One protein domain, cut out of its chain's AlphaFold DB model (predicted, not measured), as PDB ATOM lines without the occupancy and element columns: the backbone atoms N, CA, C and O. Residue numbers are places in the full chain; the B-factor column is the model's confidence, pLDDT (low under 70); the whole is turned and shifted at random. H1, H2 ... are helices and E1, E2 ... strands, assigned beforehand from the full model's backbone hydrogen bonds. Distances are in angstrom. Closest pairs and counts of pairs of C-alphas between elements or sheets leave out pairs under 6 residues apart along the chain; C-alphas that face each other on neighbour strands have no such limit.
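AT A GLANCE: This is residues 5 to 90 of the 375 residues of the protein "HTH La-type RNA-binding domain-containing protein" of Emiliania huxleyi (UniProt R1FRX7). A small wall of three short strands has the longest helix, H5, packed slantwise over one face, and H1, on that same face, stands at nearly a right angle to H5. H2 sits at the edge of the sheet by E1, while the short H3 packs on H5, and H4, away from the sheet, packs on H1. The printed part has 86 residues with five named helices and three named strands, in the order H1 H2 E1 H3 H4 H5 E2 E3; the sheet runs E1 E3 E2, antiparallel throughout, and the class is mostly helix. The whole is compact, with a radius of gyration of the C-alphas of 11.8 A and spans of 35 by 25 by 22 A.

IN THESE COORDINATES: H1, residues 5 to 16, begins at C-alpha 5 at (-16.689, -50.046, 37.341) and is 16.6 A long. H2 is residues 25 to 33, 12.1 A. E1 is residues 41 to 43, followed directly by H3, residues 44 to 48, and then H4, residues 51 to 56. H5, residues 62 to 75, is 20.4 A long and ends at C-alpha 75 at (-9.995, -43.389, 33.396). E2, residues 79 to 82, and E3, residues 86 to 89, form a hairpin; C-alpha 89 is at (-15.834, -34.296, 27.058).

HOW THE PARTS SIT: E3 is the inner strand. N 42 and O 87 of E1 and E3 are 2.9 A apart, and N 80 and O 88 of E2 and E3 are 2.8 A apart, both within hydrogen-bond range. H1 and H5 are on the same face of the sheet, two layers, helices on one face of a sheet. H5 has a height over the sheet of 9.0 A and lies over E2 and, only just, with 3 C-alphas, over E3; on the local plane it runs slantwise to E2 at 41 degrees. H1 touches H5's residues 68 to 73 alone, about perpendicular at 84 degrees; their closest C-alphas, of Leu 9 and Ala 72, are 5.2 A apart. With its residues 7 to 11 alone H1 touches H4 at a shallow tilt of 25 degrees, opposite ways; the closest C-alphas, of Leu 8 and Leu 56, are 6.9 A apart. H3 touches H5, with the closest C-alphas, of Ala 44 and Ala 66, 4.8 A apart. H2 only grazes the sheet; its closest C-alpha to E1 is Leu 31, 5.7 A from that of Ser 41. H2 is apart from H3, H4 and H5. In H1, H2, H3, H4 and H5 every O i to N i+4 pair is within hydrogen-bond range.

THE WHOLE: The two C-alphas farthest apart, of Ala 36 and Asp 59, are 35.2 A apart. The printed part has no cut and no long link. Its mean pLDDT is 90.3, with residues 35 to 39 under 70.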
ATOM      1  N   GLU A   5     -17.438 -51.231  37.765       88.94
ATOM      2  CA  GLU A   5     -16.689 -50.046  37.341       88.94
ATOM      3  C   GLU A   5     -16.590 -49.932  35.813       88.94
ATOM      4  O   GLU A   5     -16.820 -48.859  35.259       88.94
ATOM      5  N   ASP A   6     -16.303 -51.031  35.107       93.00
ATOM      6  CA  ASP A   6     -16.232 -51.020  33.641       93.00
ATOM      7  C   ASP A   6     -17.615 -50.796  33.014       93.00
ATOM      8  O   ASP A   6     -17.742 -50.145  31.976       93.00
ATOM      9  N   LYS A   7     -18.679 -51.320  33.640       95.25
ATOM     10  CA  LYS A   7     -20.062 -51.051  33.215       95.25
ATOM     11  C   LYS A   7     -20.437 -49.588  33.445       95.25
ATOM     12  O   LYS A   7     -21.088 -49.005  32.579       95.25
ATOM     13  N   LEU A   8     -20.034 -49.005  34.577       96.50
ATOM     14  CA  LEU A   8     -20.254 -47.593  34.886       96.50
ATOM     15  C   LEU A   8     -19.530 -46.695  33.884       96.50
ATOM     16  O   LEU A   8     -20.155 -45.796  33.327       96.50
ATOM     17  N   LEU A   9     -18.253 -46.978  33.609       95.81
ATOM     18  CA  LEU A   9     -17.458 -46.253  32.621       95.81
ATOM     19  C   LEU A   9     -18.136 -46.273  31.248       95.81
ATOM     20  O   LEU A   9     -18.424 -45.215  30.699       95.81
ATOM     21  N   ARG A  10     -18.508 -47.458  30.750       94.81
ATOM     22  CA  ARG A  10     -19.222 -47.591  29.466       94.81
ATOM     23  C   ARG A  10     -20.545 -46.833  29.447       94.81
ATOM     24  O   ARG A  10     -20.922 -46.266  28.426       94.81
ATOM     25  N   GLN A  11     -21.276 -46.836  30.562       95.81
ATOM     26  CA  GLN A  11     -22.543 -46.117  30.667       95.81
ATOM     27  C   GLN A  11     -22.343 -44.598  30.622       95.81
ATOM     28  O   GLN A  11     -23.132 -43.894  29.988       95.81
ATOM     29  N   LEU A  12     -21.301 -44.106  31.287       96.12
ATOM     30  CA  LEU A  12     -20.929 -42.698  31.303       96.12
ATOM     31  C   LEU A  12     -20.436 -42.234  29.923       96.12
ATOM     32  O   LEU A  12     -20.891 -41.202  29.428       96.12
ATOM     33  N   GLU A  13     -19.584 -43.024  29.271       94.94
ATOM     34  CA  GLU A  13     -19.138 -42.795  27.890       94.94
ATOM     35  C   GLU A  13     -20.318 -42.771  26.927       94.94
ATOM     36  O   GLU A  13     -20.422 -41.863  26.108       94.94
ATOM     37  N   PHE A  14     -21.273 -43.692  27.079       93.88
ATOM     38  CA  PHE A  14     -22.490 -43.680  26.278       93.88
ATOM     39  C   PHE A  14     -23.278 -42.376  26.441       93.88
ATOM     40  O   PHE A  14     -23.634 -41.780  25.427       93.88
ATOM     41  N   TYR A  15     -23.521 -41.895  27.668       94.56
ATOM     42  CA  TYR A  15     -24.256 -40.639  27.886       94.56
ATOM     43  C   TYR A  15     -23.611 -39.438  27.194       94.56
ATOM     44  O   TYR A  15     -24.319 -38.587  26.658       94.56
ATOM     45  N   MET A  16     -22.279 -39.392  27.191       92.25
ATOM     46  CA  MET A  16     -21.497 -38.274  26.662       92.25
ATOM     47  C   MET A  16     -21.060 -38.471  25.198       92.25
ATOM     48  O   MET A  16     -20.460 -37.566  24.613       92.25
ATOM     49  N   SER A  17     -21.371 -39.625  24.601       89.44
ATOM     50  CA  SER A  17     -21.017 -39.984  23.223       89.44
ATOM     51  C   SER A  17     -21.778 -39.175  22.173       89.44
ATOM     52  O   SER A  17     -22.877 -38.673  22.418       89.44
ATOM     53  N   ASP A  18     -21.234 -39.141  20.957       84.56
ATOM     54  CA  ASP A  18     -21.875 -38.527  19.785       84.56
ATOM     55  C   ASP A  18     -23.185 -39.232  19.400       84.56
ATOM     56  O   ASP A  18     -24.097 -38.610  18.872       84.56
ATOM     57  N   ALA A  19     -23.335 -40.511  19.756       79.50
ATOM     58  CA  ALA A  19     -24.543 -41.284  19.481       79.50
ATOM     59  C   ALA A  19     -25.692 -41.019  20.475       79.50
ATOM     60  O   ALA A  19     -26.833 -41.424  20.229       79.50
ATOM     61  N   SER A  20     -25.427 -40.413  21.635       85.50
ATOM     62  CA  SER A  20     -26.456 -40.159  22.657       85.50
ATOM     63  C   SER A  20     -26.680 -38.676  22.898       85.50
ATOM     64  O   SER A  20     -27.825 -38.224  22.919       85.50
ATOM     65  N   LEU A  21     -25.600 -37.921  23.076       86.31
ATOM     66  CA  LEU A  21     -25.648 -36.560  23.585       86.31
ATOM     67  C   LEU A  21     -26.429 -35.572  22.693       86.31
ATOM     68  O   LEU A  21     -27.201 -34.798  23.260       86.31
ATOM     69  N   PRO A  22     -26.343 -35.606  21.342       78.94
ATOM     70  CA  PRO A  22     -27.160 -34.737  20.481       78.94
ATOM     71  C   PRO A  22     -28.669 -34.908  20.683       78.94
ATOM     72  O   PRO A  22     -29.445 -33.969  20.507       78.94
ATOM     73  N   TYR A  23     -29.084 -36.118  21.055       75.94
ATOM     74  CA  TYR A  23     -30.484 -36.514  21.164       75.94
ATOM     75  C   TYR A  23     -31.008 -36.439  22.607       75.94
ATOM     76  O   TYR A  23     -32.223 -36.454  22.827       75.94
ATOM     77  N   ASP A  24     -30.121 -36.323  23.599       84.56
ATOM     78  CA  ASP A  24     -30.487 -36.138  25.001       84.56
ATOM     79  C   ASP A  24     -30.721 -34.654  25.306       84.56
ATOM     80  O   ASP A  24     -29.816 -33.892  25.646       84.56
ATOM     81  N   THR A  25     -31.980 -34.226  25.188       82.88
ATOM     82  CA  THR A  25     -32.358 -32.820  25.414       82.88
ATOM     83  C   THR A  25     -32.017 -32.296  26.812       82.88
ATOM     84  O   THR A  25     -31.810 -31.088  26.961       82.88
ATOM     85  N   PHE A  26     -31.952 -33.173  27.821       89.81
ATOM     86  CA  PHE A  26     -31.650 -32.796  29.196       89.81
ATOM     87  C   PHE A  26     -30.153 -32.541  29.360       89.81
ATOM     88  O   PHE A  26     -29.777 -31.430  29.736       89.81
ATOM     89  N   LEU A  27     -29.309 -33.511  28.997       91.00
ATOM     90  CA  LEU A  27     -27.851 -33.375  29.072       91.00
ATOM     91  C   LEU A  27     -27.335 -32.290  28.127       91.00
ATOM     92  O   LEU A  27     -26.525 -31.463  28.533       91.00
ATOM     93  N   ALA A  28     -27.864 -32.205  26.904       85.38
ATOM     94  CA  ALA A  28     -27.536 -31.109  25.997       85.38
ATOM     95  C   ALA A  28     -27.963 -29.745  26.570       85.38
ATOM     96  O   ALA A  28     -27.331 -28.728  26.305       85.38
ATOM     97  N   GLY A  29     -29.047 -29.701  27.353       86.25
ATOM     98  CA  GLY A  29     -29.477 -28.504  28.071       86.25
ATOM     99  C   GLY A  29     -28.539 -28.123  29.217       86.25
ATOM    100  O   GLY A  29     -28.239 -26.943  29.365       86.25
ATOM    101  N   GLU A  30     -28.076 -29.099  29.999       88.75
ATOM    102  CA  GLU A  30     -27.073 -28.900  31.055       88.75
ATOM    103  C   GLU A  30     -25.756 -28.373  30.476       88.75
ATOM    104  O   GLU A  30     -25.233 -27.377  30.964       88.75
ATOM    105  N   LEU A  31     -25.279 -28.963  29.377       86.00
ATOM    106  CA  LEU A  31     -24.067 -28.510  28.693       86.00
ATOM    107  C   LEU A  31     -24.206 -27.099  28.116       86.00
ATOM    108  O   LEU A  31     -23.297 -26.291  28.264       86.00
ATOM    109  N   ARG A  32     -25.357 -26.762  27.518       82.69
ATOM    110  CA  ARG A  32     -25.630 -25.387  27.059       82.69
ATOM    111  C   ARG A  32     -25.635 -24.380  28.206       82.69
ATOM    112  O   ARG A  32     -25.210 -23.245  28.036       82.69
ATOM    113  N   ARG A  33     -26.124 -24.773  29.385       82.19
ATOM    114  CA  ARG A  33     -26.084 -23.917  30.580       82.19
ATOM    115  C   ARG A  33     -24.658 -23.702  31.091       82.19
ATOM    116  O   ARG A  33     -24.402 -22.650  31.665       82.19
ATOM    117  N   SER A  34     -23.755 -24.653  30.854       77.56
ATOM    118  CA  SER A  34     -22.331 -24.543  31.182       77.56
ATOM    119  C   SER A  34     -21.467 -24.012  30.029       77.56
ATOM    120  O   SER A  34     -20.248 -24.021  30.142       77.56
ATOM    121  N   GLU A  35     -22.058 -23.483  28.946       67.94
ATOM    122  CA  GLU A  35     -21.310 -22.875  27.824       67.94
ATOM    123  C   GLU A  35     -20.512 -21.624  28.218       67.94
ATOM    124  O   GLU A  35     -19.579 -21.247  27.513       67.94
ATOM    125  N   ALA A  36     -20.844 -20.990  29.348       59.22
ATOM    126  CA  ALA A  36     -20.035 -19.912  29.916       59.22
ATOM    127  C   ALA A  36     -18.691 -20.410  30.490       59.22
ATOM    128  O   ALA A  36     -17.779 -19.603  30.677       59.22
ATOM    129  N   ASP A  37     -18.552 -21.718  30.726       57.31
ATOM    130  CA  ASP A  37     -17.323 -22.348  31.191       57.31
ATOM    131  C   ASP A  37     -16.541 -22.929  30.007       57.31
ATOM    132  O   ASP A  37     -17.071 -23.667  29.174       57.31
ATOM    133  N   ALA A  38     -15.231 -22.670  29.967       56.19
ATOM    134  CA  ALA A  38     -14.320 -23.116  28.902       56.19
ATOM    135  C   ALA A  38     -14.264 -24.650  28.700       56.19
ATOM    136  O   ALA A  38     -13.614 -25.140  27.775       56.19
ATOM    137  N   THR A  39     -14.912 -25.420  29.574       62.31
ATOM    138  CA  THR A  39     -14.840 -26.878  29.652       62.31
ATOM    139  C   THR A  39     -16.169 -27.608  29.462       62.31
ATOM    140  O   THR A  39     -16.117 -28.832  29.586       62.31
ATOM    141  N   VAL A  40     -17.287 -26.925  29.137       79.88
ATOM    142  CA  VAL A  40     -18.624 -27.487  28.796       79.88
ATOM    143  C   VAL A  40     -18.867 -28.858  29.447       79.88
ATOM    144  O   VAL A  40     -18.531 -29.913  28.897       79.88
ATOM    145  N   SER A  41     -19.391 -28.838  30.672       90.44
ATOM    146  CA  SER A  41     -19.415 -29.992  31.581       90.44
ATOM    147  C   SER A  41     -20.781 -30.212  32.241       90.44
ATOM    148  O   SER A  41     -21.617 -29.307  32.271       90.44
ATOM    149  N   VAL A  42     -21.008 -31.420  32.766       93.12
ATOM    150  CA  VAL A  42     -22.207 -31.804  33.536       93.12
ATOM    151  C   VAL A  42     -21.799 -32.192  34.955       93.12
ATOM    152  O   VAL A  42     -20.786 -32.862  35.143       93.12
ATOM    153  N   SER A  43     -22.597 -31.817  35.953       94.25
ATOM    154  CA  SER A  43     -22.364 -32.227  37.342       94.25
ATOM    155  C   SER A  43     -22.505 -33.747  37.516       94.25
ATOM    156  O   SER A  43     -23.509 -34.342  37.111       94.25
ATOM    157  N   ALA A  44     -21.533 -34.386  38.175       96.44
ATOM    158  CA  ALA A  44     -21.618 -35.804  38.524       96.44
ATOM    159  C   ALA A  44     -22.782 -36.090  39.487       96.44
ATOM    160  O   ALA A  44     -23.383 -37.158  39.408       96.44
ATOM    161  N   ALA A  45     -23.164 -35.121  40.328       95.81
ATOM    162  CA  ALA A  45     -24.330 -35.238  41.203       95.81
ATOM    163  C   ALA A  45     -25.638 -35.357  40.400       95.81
ATOM    164  O   ALA A  45     -26.489 -36.188  40.718       95.81
ATOM    165  N   THR A  46     -25.772 -34.600  39.305       95.31
ATOM    166  CA  THR A  46     -26.904 -34.730  38.373       95.31
ATOM    167  C   THR A  46     -26.965 -36.139  37.775       95.31
ATOM    168  O   THR A  46     -28.024 -36.769  37.750       95.31
ATOM    169  N   LEU A  47     -25.822 -36.665  37.322       96.62
ATOM    170  CA  LEU A  47     -25.722 -37.996  36.713       96.62
ATOM    171  C   LEU A  47     -25.936 -39.135  37.727       96.62
ATOM    172  O   LEU A  47     -26.479 -40.182  37.368       96.62
ATOM    173  N   ALA A  48     -25.570 -38.939  38.994       97.19
ATOM    174  CA  ALA A  48     -25.698 -39.934  40.059       97.19
ATOM    175  C   ALA A  48     -27.152 -40.349  40.343       97.19
ATOM    176  O   ALA A  48     -27.393 -41.450  40.843       97.19
ATOM    177  N   GLY A  49     -28.122 -39.490  40.014       95.50
ATOM    178  CA  GLY A  49     -29.553 -39.778  40.126       95.50
ATOM    179  C   GLY A  49     -30.140 -40.553  38.941       95.50
ATOM    180  O   GLY A  49     -31.319 -40.908  38.967       95.50
ATOM    181  N   PHE A  50     -29.367 -40.812  37.882       96.06
ATOM    182  CA  PHE A  50     -29.912 -41.443  36.682       96.06
ATOM    183  C   PHE A  50     -30.300 -42.898  36.980       96.06
ATOM    184  O   PHE A  50     -29.475 -43.642  37.513       96.06
ATOM    185  N   PRO A  51     -31.498 -43.370  36.572       94.81
ATOM    186  CA  PRO A  51     -31.988 -44.701  36.941       94.81
ATOM    187  C   PRO A  51     -31.028 -45.844  36.602       94.81
ATOM    188  O   PRO A  51     -30.934 -46.823  37.334       94.81
ATOM    189  N   ARG A  52     -30.285 -45.721  35.496       94.62
ATOM    190  CA  ARG A  52     -29.311 -46.734  35.088       94.62
ATOM    191  C   ARG A  52     -28.035 -46.709  35.931       94.62
ATOM    192  O   ARG A  52     -27.470 -47.768  36.160       94.62
ATOM    193  N   VAL A  53     -27.619 -45.537  36.410       97.06
ATOM    194  CA  VAL A  53     -26.486 -45.388  37.337       97.06
ATOM    195  C   VAL A  53     -26.867 -45.943  38.711       97.06
ATOM    196  O   VAL A  53     -26.126 -46.748  39.262       97.06
ATOM    197  N   VAL A  54     -28.073 -45.628  39.198       96.94
ATOM    198  CA  VAL A  54     -28.642 -46.219  40.423       96.94
ATOM    199  C   VAL A  54     -28.728 -47.744  40.314       96.94
ATOM    200  O   VAL A  54     -28.352 -48.444  41.240       96.94
ATOM    201  N   ALA A  55     -29.169 -48.283  39.174       96.00
ATOM    202  CA  ALA A  55     -29.267 -49.730  38.979       96.00
ATOM    203  C   ALA A  55     -27.906 -50.445  38.891       96.00
ATOM    204  O   ALA A  55     -27.830 -51.630  39.202       96.00
ATOM    205  N   LEU A  56     -26.854 -49.762  38.426       95.88
ATOM    206  CA  LEU A  56     -25.497 -50.316  38.384       95.88
ATOM    207  C   LEU A  56     -24.823 -50.292  39.759       95.88
ATOM    208  O   LEU A  56     -23.995 -51.152  40.029       95.88
ATOM    209  N   LEU A  57     -25.174 -49.316  40.599       95.56
ATOM    210  CA  LEU A  57     -24.584 -49.082  41.917       95.56
ATOM    211  C   LEU A  57     -25.698 -48.866  42.964       95.56
ATOM    212  O   LEU A  57     -25.844 -47.754  43.488       95.56
ATOM    213  N   PRO A  58     -26.529 -49.893  43.235       95.56
ATOM    214  CA  PRO A  58     -27.729 -49.745  44.062       95.56
ATOM    215  C   PRO A  58     -27.414 -49.497  45.539       95.56
ATOM    216  O   PRO A  58     -28.197 -48.840  46.220       95.56
ATOM    217  N   ASP A  59     -26.267 -49.990  46.006       96.19
ATOM    218  CA  ASP A  59     -25.866 -49.938  47.415       96.19
ATOM    219  C   ASP A  59     -25.132 -48.642  47.790       96.19
ATOM    220  O   ASP A  59     -24.858 -48.407  48.963       96.19
ATOM    221  N   LEU A  60     -24.818 -47.796  46.805       96.69
ATOM    222  CA  LEU A  60     -24.137 -46.523  47.026       96.69
ATOM    223  C   LEU A  60     -25.139 -45.384  47.259       96.69
ATOM    224  O   LEU A  60     -26.234 -45.354  46.691       96.69
ATOM    225  N   SER A  61     -24.750 -44.395  48.055       97.44
ATOM    226  CA  SER A  61     -25.435 -43.102  48.170       97.44
ATOM    227  C   SER A  61     -25.331 -42.276  46.877       97.44
ATOM    228  O   SER A  61     -24.647 -42.645  45.918       97.44
ATOM    229  N   ALA A  62     -26.054 -41.154  46.802       96.81
ATOM    230  CA  ALA A  62     -25.962 -40.265  45.640       96.81
ATOM    231  C   ALA A  62     -24.566 -39.633  45.527       96.81
ATOM    232  O   ALA A  62     -24.036 -39.506  44.425       96.81
ATOM    233  N   GLU A  63     -23.969 -39.305  46.667       96.94
ATOM    234  CA  GLU A  63     -22.631 -38.750  46.805       96.94
ATOM    235  C   GLU A  63     -21.570 -39.768  46.364       96.94
ATOM    236  O   GLU A  63     -20.774 -39.474  45.474       96.94
ATOM    237  N   GLU A  64     -21.631 -41.006  46.864       97.62
ATOM    238  CA  GLU A  64     -20.698 -42.077  46.474       97.62
ATOM    239  C   GLU A  64     -20.816 -42.438  44.983       97.62
ATOM    240  O   GLU A  64     -19.813 -42.697  44.315       97.62
ATOM    241  N   ARG A  65     -22.029 -42.407  44.406       98.06
ATOM    242  CA  ARG A  65     -22.200 -42.575  42.951       98.06
ATOM    243  C   ARG A  65     -21.589 -41.422  42.162       98.06
ATOM    244  O   ARG A  65     -21.013 -41.667  41.102       98.06
ATOM    245  N   ALA A  66     -21.708 -40.186  42.642       97.75
ATOM    246  CA  ALA A  66     -21.081 -39.036  41.999       97.75
ATOM    247  C   ALA A  66     -19.548 -39.165  42.012       97.75
ATOM    248  O   ALA A  66     -18.910 -38.962  40.980       97.75
ATOM    249  N   GLU A  67     -18.963 -39.590  43.133       97.06
ATOM    250  CA  GLU A  67     -17.524 -39.861  43.245       97.06
ATOM    251  C   GLU A  67     -17.072 -40.979  42.294       97.06
ATOM    252  O   GLU A  67     -16.097 -40.813  41.555       97.06
ATOM    253  N   ALA A  68     -17.822 -42.085  42.230       97.19
ATOM    254  CA  ALA A  68     -17.541 -43.188  41.312       97.19
ATOM    255  C   ALA A  68     -17.590 -42.750  39.837       97.19
ATOM    256  O   ALA A  68     -16.757 -43.169  39.032       97.19
ATOM    257  N   LEU A  69     -18.533 -41.873  39.470       98.06
ATOM    258  CA  LEU A  69     -18.623 -41.304  38.123       98.06
ATOM    259  C   LEU A  69     -17.410 -40.425  37.784       98.06
ATOM    260  O   LEU A  69     -16.890 -40.514  36.672       98.06
ATOM    261  N   VAL A  70     -16.933 -39.607  38.725       97.12
ATOM    262  CA  VAL A  70     -15.720 -38.789  38.535       97.12
ATOM    263  C   VAL A  70     -14.485 -39.682  38.372       97.12
ATOM    264  O   VAL A  70     -13.685 -39.464  37.458       97.12
ATOM    265  N   ALA A  71     -14.355 -40.726  39.196       96.12
ATOM    266  CA  ALA A  71     -13.270 -41.700  39.087       96.12
ATOM    267  C   ALA A  71     -13.302 -42.458  37.747       96.12
ATOM    268  O   ALA A  71     -12.262 -42.650  37.113       96.12
ATOM    269  N   ALA A  72     -14.494 -42.831  37.268       96.56
ATOM    270  CA  ALA A  72     -14.669 -43.425  35.947       96.56
ATOM    271  C   ALA A  72     -14.260 -42.446  34.835       96.56
ATOM    272  O   ALA A  72     -13.473 -42.806  33.962       96.56
ATOM    273  N   ALA A  73     -14.705 -41.186  34.895       95.94
ATOM    274  CA  ALA A  73     -14.331 -40.163  33.917       95.94
ATOM    275  C   ALA A  73     -12.810 -39.953  33.832       95.94
ATOM    276  O   ALA A  73     -12.282 -39.741  32.743       95.94
ATOM    277  N   ALA A  74     -12.092 -40.039  34.956       94.44
ATOM    278  CA  ALA A  74     -10.635 -39.908  34.989       94.44
ATOM    279  C   ALA A  74      -9.898 -41.041  34.247       94.44
ATOM    280  O   ALA A  74      -8.790 -40.827  33.758       94.44
ATOM    281  N   ARG A  75     -10.517 -42.225  34.136       94.56
ATOM    282  CA  ARG A  75      -9.995 -43.389  33.396       94.56
ATOM    283  C   ARG A  75     -10.334 -43.363  31.903       94.56
ATOM    284  O   ARG A  75      -9.754 -44.145  31.156       94.56
ATOM    285  N   SER A  76     -11.269 -42.514  31.482       95.12
ATOM    286  CA  SER A  76     -11.723 -42.440  30.093       95.12
ATOM    287  C   SER A  76     -10.743 -41.661  29.211       95.12
ATOM    288  O   SER A  76     -10.178 -40.629  29.601       95.12
ATOM    289  N   ASP A  77     -10.589 -42.134  27.979       93.75
ATOM    290  CA  ASP A  77      -9.855 -41.482  26.895       93.75
ATOM    291  C   ASP A  77     -10.705 -40.447  26.136       93.75
ATOM    292  O   ASP A  77     -10.159 -39.580  25.456       93.75
ATOM    293  N   THR A  78     -12.030 -40.483  26.290       90.50
ATOM    294  CA  THR A  78     -12.972 -39.546  25.656       90.50
ATOM    295  C   THR A  78     -13.544 -38.523  26.634       90.50
ATOM    296  O   THR A  78     -13.965 -37.439  26.214       90.50
ATOM    297  N   LEU A  79     -13.504 -38.807  27.940       94.25
ATOM    298  CA  LEU A  79     -14.014 -37.937  29.006       94.25
ATOM    299  C   LEU A  79     -12.911 -37.456  29.945       94.25
ATOM    300  O   LEU A  79     -11.832 -38.035  30.024       94.25
ATOM    301  N   ARG A  80     -13.184 -36.366  30.660       92.62
ATOM    302  CA  ARG A  80     -12.324 -35.828  31.715       92.62
ATOM    303  C   ARG A  80     -13.141 -35.499  32.959       92.62
ATOM    304  O   ARG A  80     -14.244 -34.958  32.861       92.62
ATOM    305  N   ALA A  81     -12.556 -35.756  34.122       93.38
ATOM    306  CA  ALA A  81     -12.978 -35.105  35.353       93.38
ATOM    307  C   ALA A  81     -12.658 -33.602  35.262       93.38
ATOM    308  O   ALA A  81     -11.591 -33.215  34.780       93.38
ATOM    309  N   CYS A  82     -13.605 -32.770  35.676       89.81
ATOM    310  CA  CYS A  82     -13.491 -31.320  35.777       89.81
ATOM    311  C   CYS A  82     -13.636 -30.907  37.249       89.81
ATOM    312  O   CYS A  82     -14.114 -31.684  38.083       89.81
ATOM    313  N   ASP A  83     -13.247 -29.675  37.560       85.69
ATOM    314  CA  ASP A  83     -13.340 -29.137  38.916       85.69
ATOM    315  C   ASP A  83     -14.784 -29.141  39.441       85.69
ATOM    316  O   ASP A  83     -15.754 -29.164  38.681       85.69
ATOM    317  N   GLY A  84     -14.933 -29.155  40.767       86.69
ATOM    318  CA  GLY A  84     -16.248 -29.114  41.415       86.69
ATOM    319  C   GLY A  84     -17.093 -30.382  41.240       86.69
ATOM    320  O   GLY A  84     -18.302 -30.333  41.445       86.69
ATOM    321  N   GLY A  85     -16.491 -31.514  40.855       91.75
ATOM    322  CA  GLY A  85     -17.223 -32.770  40.642       91.75
ATOM    323  C   GLY A  85     -17.995 -32.790  39.324       91.75
ATOM    324  O   GLY A  85     -19.071 -33.379  39.232       91.75
ATOM    325  N   HIS A  86     -17.475 -32.111  38.305       93.50
ATOM    326  CA  HIS A  86     -18.057 -32.086  36.973       93.50
ATOM    327  C   HIS A  86     -17.358 -33.073  36.038       93.50
ATOM    328  O   HIS A  86     -16.217 -33.480  36.248       93.50
ATOM    329  N   ILE A  87     -18.051 -33.462  34.974       94.88
ATOM    330  CA  ILE A  87     -17.550 -34.369  33.946       94.88
ATOM    331  C   ILE A  87     -17.735 -33.690  32.595       94.88
ATOM    332  O   ILE A  87     -18.830 -33.249  32.243       94.88
ATOM    333  N   GLY A  88     -16.643 -33.587  31.843       92.31
ATOM    334  CA  GLY A  88     -16.609 -32.945  30.535       92.31
ATOM    335  C   GLY A  88     -16.094 -33.892  29.462       92.31
ATOM    336  O   GLY A  88     -15.391 -34.865  29.743       92.31
ATOM    337  N   ARG A  89     -16.412 -33.589  28.206       91.50
ATOM    338  CA  ARG A  89     -15.834 -34.296  27.058       91.50
ATOM    339  C   ARG A  89     -14.434 -33.770  26.770       91.50
ATOM    340  O   ARG A  89     -14.210 -32.560  26.804       91.50
ATOM    341  N   ARG A  90     -13.492 -34.655  26.432       90.12
ATOM    342  CA  ARG A  90     -12.174 -34.246  25.914       90.12
ATOM    343  C   ARG A  90     -12.285 -33.678  24.508       90.12
ATOM    344  O   ARG A  90     -11.648 -32.670  24.219       90.12
TER     345      ARG A  90